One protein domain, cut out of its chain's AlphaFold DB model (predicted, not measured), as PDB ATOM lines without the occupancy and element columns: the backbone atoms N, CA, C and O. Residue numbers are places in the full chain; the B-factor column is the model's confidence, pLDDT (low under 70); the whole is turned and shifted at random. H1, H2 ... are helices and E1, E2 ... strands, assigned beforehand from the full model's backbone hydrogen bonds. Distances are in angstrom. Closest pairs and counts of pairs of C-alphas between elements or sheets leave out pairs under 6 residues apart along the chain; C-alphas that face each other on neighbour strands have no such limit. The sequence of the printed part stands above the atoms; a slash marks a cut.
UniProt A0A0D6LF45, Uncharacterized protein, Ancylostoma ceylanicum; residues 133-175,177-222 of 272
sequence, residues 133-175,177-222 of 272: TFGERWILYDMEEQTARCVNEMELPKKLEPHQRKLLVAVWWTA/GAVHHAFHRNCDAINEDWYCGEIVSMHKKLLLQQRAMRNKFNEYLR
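AT A GLANCE: This is residues 133 to 175 and 177 to 222 of the 272 residues of an uncharacterized protein of Ancylostoma ceylanicum (UniProt A0A0D6LF45). A strongly twisted, four-stranded antiparallel sheet, ordered E2, E1, E3, E4, has one long helix, H1, packed along its E4 edge. Residues 211 to 222, mostly H1's end, stick out beyond the sheet. The 89 printed residues, mixed in class, run E1, E2, E3, E4, H1 in two layers, a helix on one face of a sheet. The whole is loose, radius of gyration of the C-alphas 17.3 A, spanning 58 by 30 by 19 A.

IN THESE COORDINATES: E3, residues 164 to 174, spans 32.4 A. E1, residues 133 to 142, spans 29.3 A from C-alpha 133 at (85.340, 48.585, 36.010). E2 is residues 148 to 151; E4, 177 to 184. H1, residues 192 to 221, spans 42.5 A, ending at (102.445, 41.026, 57.386).

HOW THE PARTS SIT: Within hydrogen-bond range are N 135 and O 171 of E1 and E3, 3.0 A; N 140 and O 149 of the hairpin E1 and E2, 2.9 A; N 170 and O 182 of E3 and E4, 2.9 A. H1 is on the sheet, height 7.9 A, over E4 and along it at 21 degrees on the local plane; the closest C-alphas, His 180 and Met 202, are 5.2 A apart. In H1 every O i to N i+4 pair is within range.

THE WHOLE: Residue 176 is cut out; C-alphas 175 and 177 are 5.6 A apart. The E2 to E3 link is long, 12 residues. Residues 186 to 189 have pLDDT under 70.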
ATOM      1  N   THR A 133      86.559  48.342  36.783       94.75
ATOM      2  CA  THR A 133      85.340  48.585  36.010       94.75
ATOM      3  C   THR A 133      85.013  50.073  35.988       94.75
ATOM      4  O   THR A 133      85.538  50.859  36.782       94.75
ATOM      5  N   PHE A 134      84.151  50.441  35.051       93.44
ATOM      6  CA  PHE A 134      83.666  51.788  34.807       93.44
ATOM      7  C   PHE A 134      82.138  51.791  34.857       93.44
ATOM      8  O   PHE A 134      81.498  50.790  34.527       93.44
ATOM      9  N   GLY A 135      81.558  52.916  35.253       89.12
ATOM     10  CA  GLY A 135      80.132  53.161  35.132       89.12
ATOM     11  C   GLY A 135      79.826  54.647  35.207       89.12
ATOM     12  O   GLY A 135      80.506  55.408  35.902       89.12
ATOM     13  N   GLU A 136      78.777  55.041  34.504       87.69
ATOM     14  CA  GLU A 136      78.336  56.423  34.403       87.69
ATOM     15  C   GLU A 136      76.853  56.554  34.743       87.69
ATOM     16  O   GLU A 136      76.054  55.638  34.537       87.69
ATOM     17  N   ARG A 137      76.488  57.693  35.329       86.19
ATOM     18  CA  ARG A 137      75.113  58.032  35.693       86.19
ATOM     19  C   ARG A 137      74.866  59.505  35.433       86.19
ATOM     20  O   ARG A 137      75.719  60.346  35.717       86.19
ATOM     21  N   TRP A 138      73.673  59.825  34.948       88.06
ATOM     22  CA  TRP A 138      73.224  61.205  34.892       88.06
ATOM     23  C   TRP A 138      72.710  61.634  36.265       88.06
ATOM     24  O   TRP A 138      72.010  60.882  36.943       88.06
ATOM     25  N   ILE A 139      73.050  62.851  36.667       86.50
ATOM     26  CA  ILE A 139      72.503  63.537  37.831       86.50
ATOM     27  C   ILE A 139      71.720  64.736  37.311       86.50
ATOM     28  O   ILE A 139      72.278  65.607  36.637       86.50
ATOM     29  N   LEU A 140      70.432  64.784  37.640       86.62
ATOM     30  CA  LEU A 140      69.629  65.992  37.517       86.62
ATOM     31  C   LEU A 140      69.691  66.729  38.857       86.62
ATOM     32  O   LEU A 140      69.269  66.187  39.879       86.62
ATOM     33  N   TYR A 141      70.247  67.935  38.841       83.88
ATOM     34  CA  TYR A 141      70.294  68.847  39.978       83.88
ATOM     35  C   TYR A 141      69.293  69.980  39.761       83.88
ATOM     36  O   TYR A 141      69.314  70.636  38.717       83.88
ATOM     37  N   ASP A 142      68.431  70.201  40.741       85.88
ATOM     38  CA  ASP A 142      67.469  71.290  40.768       85.88
ATOM     39  C   ASP A 142      67.958  72.372  41.741       85.88
ATOM     40  O   ASP A 142      68.191  72.098  42.918       85.88
ATOM     41  N   MET A 143      68.176  73.591  41.245       85.38
ATOM     42  CA  MET A 143      68.709  74.693  42.053       85.38
ATOM     43  C   MET A 143      67.643  75.384  42.908       85.38
ATOM     44  O   MET A 143      68.006  76.048  43.878       85.38
ATOM     45  N   GLU A 144      66.363  75.261  42.550       89.94
ATOM     46  CA  GLU A 144      65.253  75.885  43.278       89.94
ATOM     47  C   GLU A 144      64.883  75.029  44.492       89.94
ATOM     48  O   GLU A 144      64.953  75.498  45.627       89.94
ATOM     49  N   GLU A 145      64.661  73.732  44.265       85.88
ATOM     50  CA  GLU A 145      64.434  72.736  45.324       85.88
ATOM     51  C   GLU A 145      65.722  72.340  46.074       85.88
ATOM     52  O   GLU A 145      65.677  71.673  47.105       85.88
ATOM     53  N   GLN A 146      66.896  72.702  45.541       86.56
ATOM     54  CA  GLN A 146      68.224  72.301  46.034       86.56
ATOM     55  C   GLN A 146      68.431  70.773  46.124       86.56
ATOM     56  O   GLN A 146      69.272  70.290  46.887       86.56
ATOM     57  N   THR A 147      67.705  69.997  45.314       79.50
ATOM     58  CA  THR A 147      67.748  68.526  45.307       79.50
ATOM     59  C   THR A 147      68.546  67.970  44.129       79.50
ATOM     60  O   THR A 147      68.624  68.568  43.058       79.50
ATOM     61  N   ALA A 148      69.143  66.789  44.307       83.62
ATOM     62  CA  ALA A 148      69.825  66.056  43.242       83.62
ATOM     63  C   ALA A 148      69.284  64.624  43.155       83.62
ATOM     64  O   ALA A 148      69.173  63.943  44.175       83.62
ATOM     65  N   ARG A 149      68.994  64.147  41.939       84.06
ATOM     66  CA  ARG A 149      68.585  62.759  41.680       84.06
ATOM     67  C   ARG A 149      69.427  62.118  40.581       84.06
ATOM     68  O   ARG A 149      69.657  62.724  39.534       84.06
ATOM     69  N   CYS A 150      69.859  60.882  40.812       82.12
ATOM     70  CA  CYS A 150      70.444  60.039  39.770       82.12
ATOM     71  C   CYS A 150      69.332  59.527  38.848       82.12
ATOM     72  O   CYS A 150      68.274  59.135  39.336       82.12
ATOM     73  N   VAL A 151      69.574  59.527  37.538       85.00
ATOM     74  CA  VAL A 151      68.601  59.129  36.512       85.00
ATOM     75  C   VAL A 151      69.260  58.301  35.411       85.00
ATOM     76  O   VAL A 151      70.454  58.443  35.123       85.00
ATOM     77  N   ASN A 152      68.479  57.426  34.781       83.69
ATOM     78  CA  ASN A 152      68.840  56.807  33.507       83.69
ATOM     79  C   ASN A 152      68.762  57.837  32.366       83.69
ATOM     80  O   ASN A 152      68.074  58.850  32.470       83.69
ATOM     81  N   GLU A 153      69.421  57.566  31.239       80.62
ATOM     82  CA  GLU A 153      69.342  58.446  30.063       80.62
ATOM     83  C   GLU A 153      67.905  58.582  29.529       80.62
ATOM     84  O   GLU A 153      67.473  59.681  29.193       80.62
ATOM     85  N   MET A 154      67.124  57.495  29.556       81.12
ATOM     86  CA  MET A 154      65.707  57.493  29.161       81.12
ATOM     87  C   MET A 154      64.789  58.280  30.118       81.12
ATOM     88  O   MET A 154      63.679  58.644  29.742       81.12
ATOM     89  N   GLU A 155      65.237  58.543  31.349       81.94
ATOM     90  CA  GLU A 155      64.495  59.279  32.388       81.94
ATOM     91  C   GLU A 155      64.826  60.781  32.405       81.94
ATOM     92  O   GLU A 155      64.285  61.539  33.223       81.94
ATOM     93  N   LEU A 156      65.740  61.223  31.538       81.56
ATOM     94  CA  LEU A 156      66.096  62.628  31.420       81.56
ATOM     95  C   LEU A 156      64.938  63.441  30.821       81.56
ATOM     96  O   LEU A 156      64.345  63.036  29.817       81.56
ATOM     97  N   PRO A 157      64.649  64.636  31.367       82.94
ATOM     98  CA  PRO A 157      63.756  65.578  30.712       82.94
ATOM     99  C   PRO A 157      64.264  65.916  29.304       82.94
ATOM    100  O   PRO A 157      65.409  66.337  29.138       82.94
ATOM    101  N   LYS A 158      63.397  65.792  28.287       82.62
ATOM    102  CA  LYS A 158      63.704  66.190  26.893       82.62
ATOM    103  C   LYS A 158      64.075  67.673  26.763       82.62
ATOM    104  O   LYS A 158      64.732  68.069  25.807       82.62
ATOM    105  N   LYS A 159      63.622  68.482  27.718       86.31
ATOM    106  CA  LYS A 159      63.967  69.885  27.909       86.31
ATOM    107  C   LYS A 159      64.187  70.093  29.406       86.31
ATOM    108  O   LYS A 159      63.370  69.634  30.199       86.31
ATOM    109  N   LEU A 160      65.286  70.745  29.769       85.56
ATOM    110  CA  LEU A 160      65.572  71.143  31.146       85.56
ATOM    111  C   LEU A 160      64.912  72.493  31.433       85.56
ATOM    112  O   LEU A 160      64.951  73.388  30.583       85.56
ATOM    113  N   GLU A 161      64.354  72.650  32.630       88.44
ATOM    114  CA  GLU A 161      63.858  73.950  33.086       88.44
ATOM    115  C   GLU A 161      65.015  74.889  33.495       88.44
ATOM    116  O   GLU A 161      66.116  74.418  33.799       88.44
ATOM    117  N   PRO A 162      64.827  76.226  33.516       90.19
ATOM    118  CA  PRO A 162      65.920  77.183  33.743       90.19
ATOM    119  C   PRO A 162      66.678  77.008  35.071       90.19
ATOM    120  O   PRO A 162      67.869  77.333  35.148       90.19
ATOM    121  N   HIS A 163      66.009  76.478  36.098       85.12
ATOM    122  CA  HIS A 163      66.568  76.162  37.417       85.12
ATOM    123  C   HIS A 163      67.268  74.788  37.477       85.12
ATOM    124  O   HIS A 163      67.958  74.496  38.452       85.12
ATOM    125  N   GLN A 164      67.175  73.963  36.429       86.62
ATOM    126  CA  GLN A 164      67.723  72.604  36.403       86.62
ATOM    127  C   GLN A 164      69.075  72.516  35.695       86.62
ATOM    128  O   GLN A 164      69.366  73.232  34.734       86.62
ATOM    129  N   ARG A 165      69.931  71.605  36.159       82.81
ATOM    130  CA  ARG A 165      71.243  71.299  35.579       82.81
ATOM    131  C   ARG A 165      71.410  69.788  35.450       82.81
ATOM    132  O   ARG A 165      71.122  69.043  36.381       82.81
ATOM    133  N   LYS A 166      71.907  69.340  34.299       84.94
ATOM    134  CA  LYS A 166      72.263  67.944  34.015       84.94
ATOM    135  C   LYS A 166      73.783  67.805  34.121       84.94
ATOM    136  O   LYS A 166      74.507  68.573  33.496       84.94
ATOM    137  N   LEU A 167      74.262  66.838  34.898       83.56
ATOM    138  CA  LEU A 167      75.680  66.487  35.006       83.56
ATOM    139  C   LEU A 167      75.843  64.990  34.762       83.56
ATOM    140  O   LEU A 167      75.033  64.209  35.254       83.56
ATOM    141  N   LEU A 168      76.901  64.574  34.069       85.88
ATOM    142  CA  LEU A 168      77.315  63.173  34.106       85.88
ATOM    143  C   LEU A 168      78.283  62.974  35.270       85.88
ATOM    144  O   LEU A 168      79.240  63.740  35.403       85.88
ATOM    145  N   VAL A 169      78.076  61.935  36.074       87.69
ATOM    146  CA  VAL A 169      79.117  61.395  36.949       87.69
ATOM    147  C   VAL A 169      79.666  60.113  36.335       87.69
ATOM    148  O   VAL A 169      78.922  59.188  36.018       87.69
ATOM    149  N   ALA A 170      80.980  60.084  36.165       90.12
ATOM    150  CA  ALA A 170      81.759  58.977  35.635       90.12
ATOM    151  C   ALA A 170      82.613  58.419  36.779       90.12
ATOM    152  O   ALA A 170      83.319  59.187  37.436       90.12
ATOM    153  N   VAL A 171      82.538  57.116  37.060       91.06
ATOM    154  CA  VAL A 171      83.222  56.490  38.204       91.06
ATOM    155  C   VAL A 171      83.965  55.237  37.756       91.06
ATOM    156  O   VAL A 171      83.432  54.408  37.024       91.06
ATOM    157  N   TRP A 172      85.192  55.074  38.248       95.44
ATOM    158  CA  TRP A 172      86.010  53.878  38.065       95.44
ATOM    159  C   TRP A 172      86.295  53.247  39.422       95.44
ATOM    160  O   TRP A 172      86.714  53.937  40.358       95.44
ATOM    161  N   TRP A 173      86.104  51.936  39.539       93.56
ATOM    162  CA  TRP A 173      86.306  51.207  40.789       93.56
ATOM    163  C   TRP A 173      86.874  49.804  40.577       93.56
ATOM    164  O   TRP A 173      86.837  49.238  39.488       93.56
ATOM    165  N   THR A 174      87.417  49.251  41.655       92.00
ATOM    166  CA  THR A 174      87.904  47.869  41.762       92.00
ATOM    167  C   THR A 174      87.153  47.163  42.888       92.00
ATOM    168  O   THR A 174      86.434  47.814  43.649       92.00
ATOM    169  N   ALA A 175      87.388  45.864  43.087       87.44
ATOM    170  CA  ALA A 175      86.937  45.167  44.296       87.44
ATOM    171  C   ALA A 175      87.451  45.828  45.598       87.44
ATOM    172  O   ALA A 175      86.840  45.678  46.649       87.44
ATOM    173  N   GLY A 177      87.538  49.149  46.105       86.88
ATOM    174  CA  GLY A 177      86.876  50.450  46.218       86.88
ATOM    175  C   GLY A 177      87.053  51.361  45.002       86.88
ATOM    176  O   GLY A 177      87.698  51.006  44.007       86.88
ATOM    177  N   ALA A 178      86.466  52.557  45.098       89.38
ATOM    178  CA  ALA A 178      86.559  53.607  44.086       89.38
ATOM    179  C   ALA A 178      88.005  54.098  43.881       89.38
ATOM    180  O   ALA A 178      88.743  54.325  44.837       89.38
ATOM    181  N   VAL A 179      88.383  54.280  42.613       93.25
ATOM    182  CA  VAL A 179      89.727  54.679  42.155       93.25
ATOM    183  C   VAL A 179      89.728  56.131  41.673       93.25
ATOM    184  O   VAL A 179      90.620  56.920  41.991       93.25
ATOM    185  N   HIS A 180      88.725  56.487  40.869       94.44
ATOM    186  CA  HIS A 180      88.584  57.795  40.234       94.44
ATOM    187  C   HIS A 180      87.105  58.118  40.046       94.44
ATOM    188  O   HIS A 180      86.288  57.223  39.844       94.44
ATOM    189  N   HIS A 181      86.784  59.404  40.086       91.38
ATOM    190  CA  HIS A 181      85.517  59.934  39.613       91.38
ATOM    191  C   HIS A 181      85.780  61.234  38.851       91.38
ATOM    192  O   HIS A 181      86.705  61.980  39.187       91.38
ATOM    193  N   ALA A 182      84.942  61.516  37.863       90.44
ATOM    194  CA  ALA A 182      84.940  62.761  37.115       90.44
ATOM    195  C   ALA A 182      83.497  63.236  36.907       90.44
ATOM    196  O   ALA A 182      82.573  62.427  36.810       90.44
ATOM    197  N   PHE A 183      83.306  64.554  36.839       86.25
ATOM    198  CA  PHE A 183      82.016  65.163  36.524       86.25
ATOM    199  C   PHE A 183      82.093  65.835  35.159       86.25
ATOM    200  O   PHE A 183      82.821  66.818  35.002       86.25
ATOM    201  N   HIS A 184      81.316  65.350  34.192       84.06
ATOM    202  CA  HIS A 184      81.167  66.030  32.913       84.06
ATOM    203  C   HIS A 184      80.015  67.038  33.016       84.06
ATOM    204  O   HIS A 184      78.851  66.675  33.198       84.06
ATOM    205  N   ARG A 185      80.369  68.330  32.981       74.19
ATOM    206  CA  ARG A 185      79.422  69.459  33.069       74.19
ATOM    207  C   ARG A 185      78.838  69.865  31.719       74.19
ATOM    208  O   ARG A 185      77.872  70.619  31.694       74.19
ATOM    209  N   ASN A 186      79.442  69.412  30.622       67.56
ATOM    210  CA  ASN A 186      78.879  69.557  29.289       67.56
ATOM    211  C   ASN A 186      77.990  68.334  29.025       67.56
ATOM    212  O   ASN A 186      78.403  67.212  29.300       67.56
ATOM    213  N   CYS A 187      76.747  68.532  28.601       60.19
ATOM    214  CA  CYS A 187      75.716  67.493  28.689       60.19
ATOM    215  C   CYS A 187      75.405  66.769  27.373       60.19
ATOM    216  O   CYS A 187      74.545  65.879  27.380       60.19
ATOM    217  N   ASP A 188      76.092  67.147  26.293       63.12
ATOM    218  CA  ASP A 188      75.684  66.822  24.923       63.12
ATOM    219  C   ASP A 188      76.440  65.618  24.330       63.12
ATOM    220  O   ASP A 188      75.879  64.915  23.496       63.12
ATOM    221  N   ALA A 189      77.658  65.324  24.806       65.50
ATOM    222  CA  ALA A 189      78.326  64.021  24.670       65.50
ATOM    223  C   ALA A 189      79.565  63.938  25.579       65.50
ATOM    224  O   ALA A 189      80.279  64.930  25.733       65.50
ATOM    225  N   ILE A 190      79.894  62.743  26.087       73.75
ATOM    226  CA  ILE A 190      81.304  62.419  26.346       73.75
ATOM    227  C   ILE A 190      81.995  62.356  24.983       73.75
ATOM    228  O   ILE A 190      81.619  61.538  24.145       73.75
ATOM    229  N   ASN A 191      83.012  63.188  24.766       85.56
ATOM    230  CA  ASN A 191      83.908  63.022  23.626       85.56
ATOM    231  C   ASN A 191      85.100  62.115  23.982       85.56
ATOM    232  O   ASN A 191      85.428  61.905  25.154       85.56
ATOM    233  N   GLU A 192      85.740  61.566  22.949       89.50
ATOM    234  CA  GLU A 192      86.858  60.629  23.093       89.50
ATOM    235  C   GLU A 192      88.038  61.248  23.858       89.50
ATOM    236  O   GLU A 192      88.569  60.619  24.772       89.50
ATOM    237  N   ASP A 193      88.387  62.506  23.563       91.25
ATOM    238  CA  ASP A 193      89.471  63.236  24.233       91.25
ATOM    239  C   ASP A 193      89.277  63.311  25.753       91.25
ATOM    240  O   ASP A 193      90.211  63.057  26.522       91.25
ATOM    241  N   TRP A 194      88.059  63.633  26.207       90.75
ATOM    242  CA  TRP A 194      87.739  63.675  27.630       90.75
ATOM    243  C   TRP A 194      87.831  62.281  28.249       90.75
ATOM    244  O   TRP A 194      88.510  62.113  29.261       90.75
ATOM    245  N   TYR A 195      87.225  61.267  27.626       90.75
ATOM    246  CA  TYR A 195      87.253  59.896  28.142       90.75
ATOM    247  C   TYR A 195      88.686  59.347  28.268       90.75
ATOM    248  O   TYR A 195      89.070  58.824  29.317       90.75
ATOM    249  N   CYS A 196      89.518  59.551  27.245       94.19
ATOM    250  CA  CYS A 196      90.937  59.203  27.255       94.19
ATOM    251  C   CYS A 196      91.719  59.976  28.334       94.19
ATOM    252  O   CYS A 196      92.534  59.388  29.053       94.19
ATOM    253  N   GLY A 197      91.440  61.272  28.517       95.38
ATOM    254  CA  GLY A 197      92.018  62.088  29.589       95.38
ATOM    255  C   GLY A 197      91.669  61.580  30.995       95.38
ATOM    256  O   GLY A 197      92.539  61.511  31.875       95.38
ATOM    257  N   GLU A 198      90.424  61.151  31.209       94.25
ATOM    258  CA  GLU A 198      89.991  60.570  32.480       94.25
ATOM    259  C   GLU A 198      90.550  59.153  32.700       94.25
ATOM    260  O   GLU A 198      90.922  58.833  33.831       94.25
ATOM    261  N   ILE A 199      90.745  58.334  31.655       95.88
ATOM    262  CA  ILE A 199      91.472  57.050  31.753       95.88
ATOM    263  C   ILE A 199      92.912  57.266  32.235       95.88
ATOM    264  O   ILE A 199      93.367  56.573  33.151       95.88
ATOM    265  N   VAL A 200      93.637  58.241  31.677       97.12
ATOM    266  CA  VAL A 200      95.009  58.563  32.114       97.12
ATOM    267  C   VAL A 200      95.023  59.044  33.570       97.12
ATOM    268  O   VAL A 200      95.917  58.680  34.345       97.12
ATOM    269  N   SER A 201      94.025  59.832  33.970       95.75
ATOM    270  CA  SER A 201      93.858  60.305  35.350       95.75
ATOM    271  C   SER A 201      93.527  59.167  36.322       95.75
ATOM    272  O   SER A 201      94.121  59.087  37.402       95.75
ATOM    273  N   MET A 202      92.656  58.238  35.920       96.25
ATOM    274  CA  MET A 202      92.333  57.013  36.648       96.25
ATOM    275  C   MET A 202      93.566  56.133  36.824       96.25
ATOM    276  O   MET A 202      93.879  55.751  37.949       96.25
ATOM    277  N   HIS A 203      94.319  55.871  35.753       95.75
ATOM    278  CA  HIS A 203      95.492  55.001  35.795       95.75
ATOM    279  C   HIS A 203      96.556  55.515  36.777       95.75
ATOM    280  O   HIS A 203      97.093  54.752  37.583       95.75
ATOM    281  N   LYS A 204      96.808  56.833  36.797       96.00
ATOM    282  CA  LYS A 204      97.703  57.466  37.782       96.00
ATOM    283  C   LYS A 204      97.225  57.240  39.223       96.00
ATOM    284  O   LYS A 204      98.035  56.883  40.079       96.00
ATOM    285  N   LYS A 205      95.923  57.401  39.496       94.19
ATOM    286  CA  LYS A 205      95.323  57.170  40.825       94.19
ATOM    287  C   LYS A 205      95.361  55.693  41.228       94.19
ATOM    288  O   LYS A 205      95.736  55.389  42.359       94.19
ATOM    289  N   LEU A 206      95.093  54.780  40.294       94.19
ATOM    290  CA  LEU A 206      95.170  53.332  40.493       94.19
ATOM    291  C   LEU A 206      96.566  52.894  40.949       94.19
ATOM    292  O   LEU A 206      96.690  52.156  41.924       94.19
ATOM    293  N   LEU A 207      97.625  53.387  40.299       92.00
ATOM    294  CA  LEU A 207      99.005  53.085  40.691       92.00
ATOM    295  C   LEU A 207      99.323  53.566  42.115       92.00
ATOM    296  O   LEU A 207     100.026  52.874  42.854       92.00
ATOM    297  N   LEU A 208      98.801  54.725  42.531       90.31
ATOM    298  CA  LEU A 208      98.957  55.226  43.900       90.31
ATOM    299  C   LEU A 208      98.187  54.363  44.910       90.31
ATOM    300  O   LEU A 208      98.755  53.985  45.935       90.31
ATOM    301  N   GLN A 209      96.944  53.980  44.604       87.62
ATOM    302  CA  GLN A 209      96.134  53.087  45.438       87.62
ATOM    303  C   GLN A 209      96.789  51.708  45.594       87.62
ATOM    304  O   GLN A 209      96.921  51.216  46.714       87.62
ATOM    305  N   GLN A 210      97.287  51.110  44.507       86.44
ATOM    306  CA  GLN A 210      98.003  49.830  44.537       86.44
ATOM    307  C   GLN A 210      99.296  49.904  45.362       86.44
ATOM    308  O   GLN A 210      99.575  48.993  46.142       86.44
ATOM    309  N   ARG A 211     100.078  50.989  45.245       87.56
ATOM    310  CA  ARG A 211     101.265  51.223  46.093       87.56
ATOM    311  C   ARG A 211     100.880  51.363  47.566       87.56
ATOM    312  O   ARG A 211     101.501  50.733  48.416       87.56
ATOM    313  N   ALA A 212      99.836  52.135  47.870       85.81
ATOM    314  CA  ALA A 212      99.348  52.318  49.234       85.81
ATOM    315  C   ALA A 212      98.832  51.004  49.846       85.81
ATOM    316  O   ALA A 212      99.160  50.706  50.994       85.81
ATOM    317  N   MET A 213      98.088  50.189  49.091       83.12
ATOM    318  CA  MET A 213      97.655  48.861  49.541       83.12
ATOM    319  C   MET A 213      98.836  47.916  49.758       83.12
ATOM    320  O   MET A 213      98.890  47.268  50.797       83.12
ATOM    321  N   ARG A 214      99.818  47.884  48.847       84.50
ATOM    322  CA  ARG A 214     101.039  47.075  49.004       84.50
ATOM    323  C   ARG A 214     101.811  47.452  50.269       84.50
ATOM    324  O   ARG A 214     102.218  46.572  51.016       84.50
ATOM    325  N   ASN A 215     101.968  48.747  50.540       87.38
ATOM    326  CA  ASN A 215     102.651  49.226  51.741       87.38
ATOM    327  C   ASN A 215     101.886  48.842  53.020       87.38
ATOM    328  O   ASN A 215     102.494  48.314  53.947       87.38
ATOM    329  N   LYS A 216     100.558  49.026  53.039       86.38
ATOM    330  CA  LYS A 216      99.685  48.604  54.150       86.38
ATOM    331  C   LYS A 216      99.685  47.083  54.358       86.38
ATOM    332  O   LYS A 216      99.613  46.632  55.496       86.38
ATOM    333  N   PHE A 217      99.784  46.290  53.290       84.94
ATOM    334  CA  PHE A 217      99.879  44.832  53.393       84.94
ATOM    335  C   PHE A 217     101.243  44.394  53.936       84.94
ATOM    336  O   PHE A 217     101.301  43.573  54.844       84.94
ATOM    337  N   ASN A 218     102.335  45.002  53.464       86.44
ATOM    338  CA  ASN A 218     103.675  44.772  54.014       86.44
ATOM    339  C   ASN A 218     103.744  45.111  55.513       86.44
ATOM    340  O   ASN A 218     104.446  44.438  56.260       86.44
ATOM    341  N   GLU A 219     103.032  46.148  55.955       90.12
ATOM    342  CA  GLU A 219     102.892  46.496  57.372       90.12
ATOM    343  C   GLU A 219     102.070  45.447  58.139       90.12
ATOM    344  O   GLU A 219     102.537  44.943  59.155       90.12
ATOM    345  N   TYR A 220     100.909  45.041  57.613       86.38
ATOM    346  CA  TYR A 220     100.078  43.973  58.183       86.38
ATOM    347  C   TYR A 220     100.852  42.656  58.368       86.38
ATOM    348  O   TYR A 220     100.794  42.051  59.438       86.38
ATOM    349  N   LEU A 221     101.632  42.247  57.359       87.44
ATOM    350  CA  LEU A 221     102.445  41.026  57.386       87.44
ATOM    351  C   LEU A 221     103.495  41.009  58.507       87.44
ATOM    352  O   LEU A 221     103.775  39.936  59.033       87.44
ATOM    353  N   ARG A 222     104.037  42.162  58.932       90.50
ATOM    354  CA  ARG A 222     105.014  42.235  60.044       90.50
ATOM    355  C   ARG A 222     104.456  41.748  61.381       90.50
ATOM    356  O   ARG A 222     105.232  41.471  62.291       90.50
TER     357      ARG A 222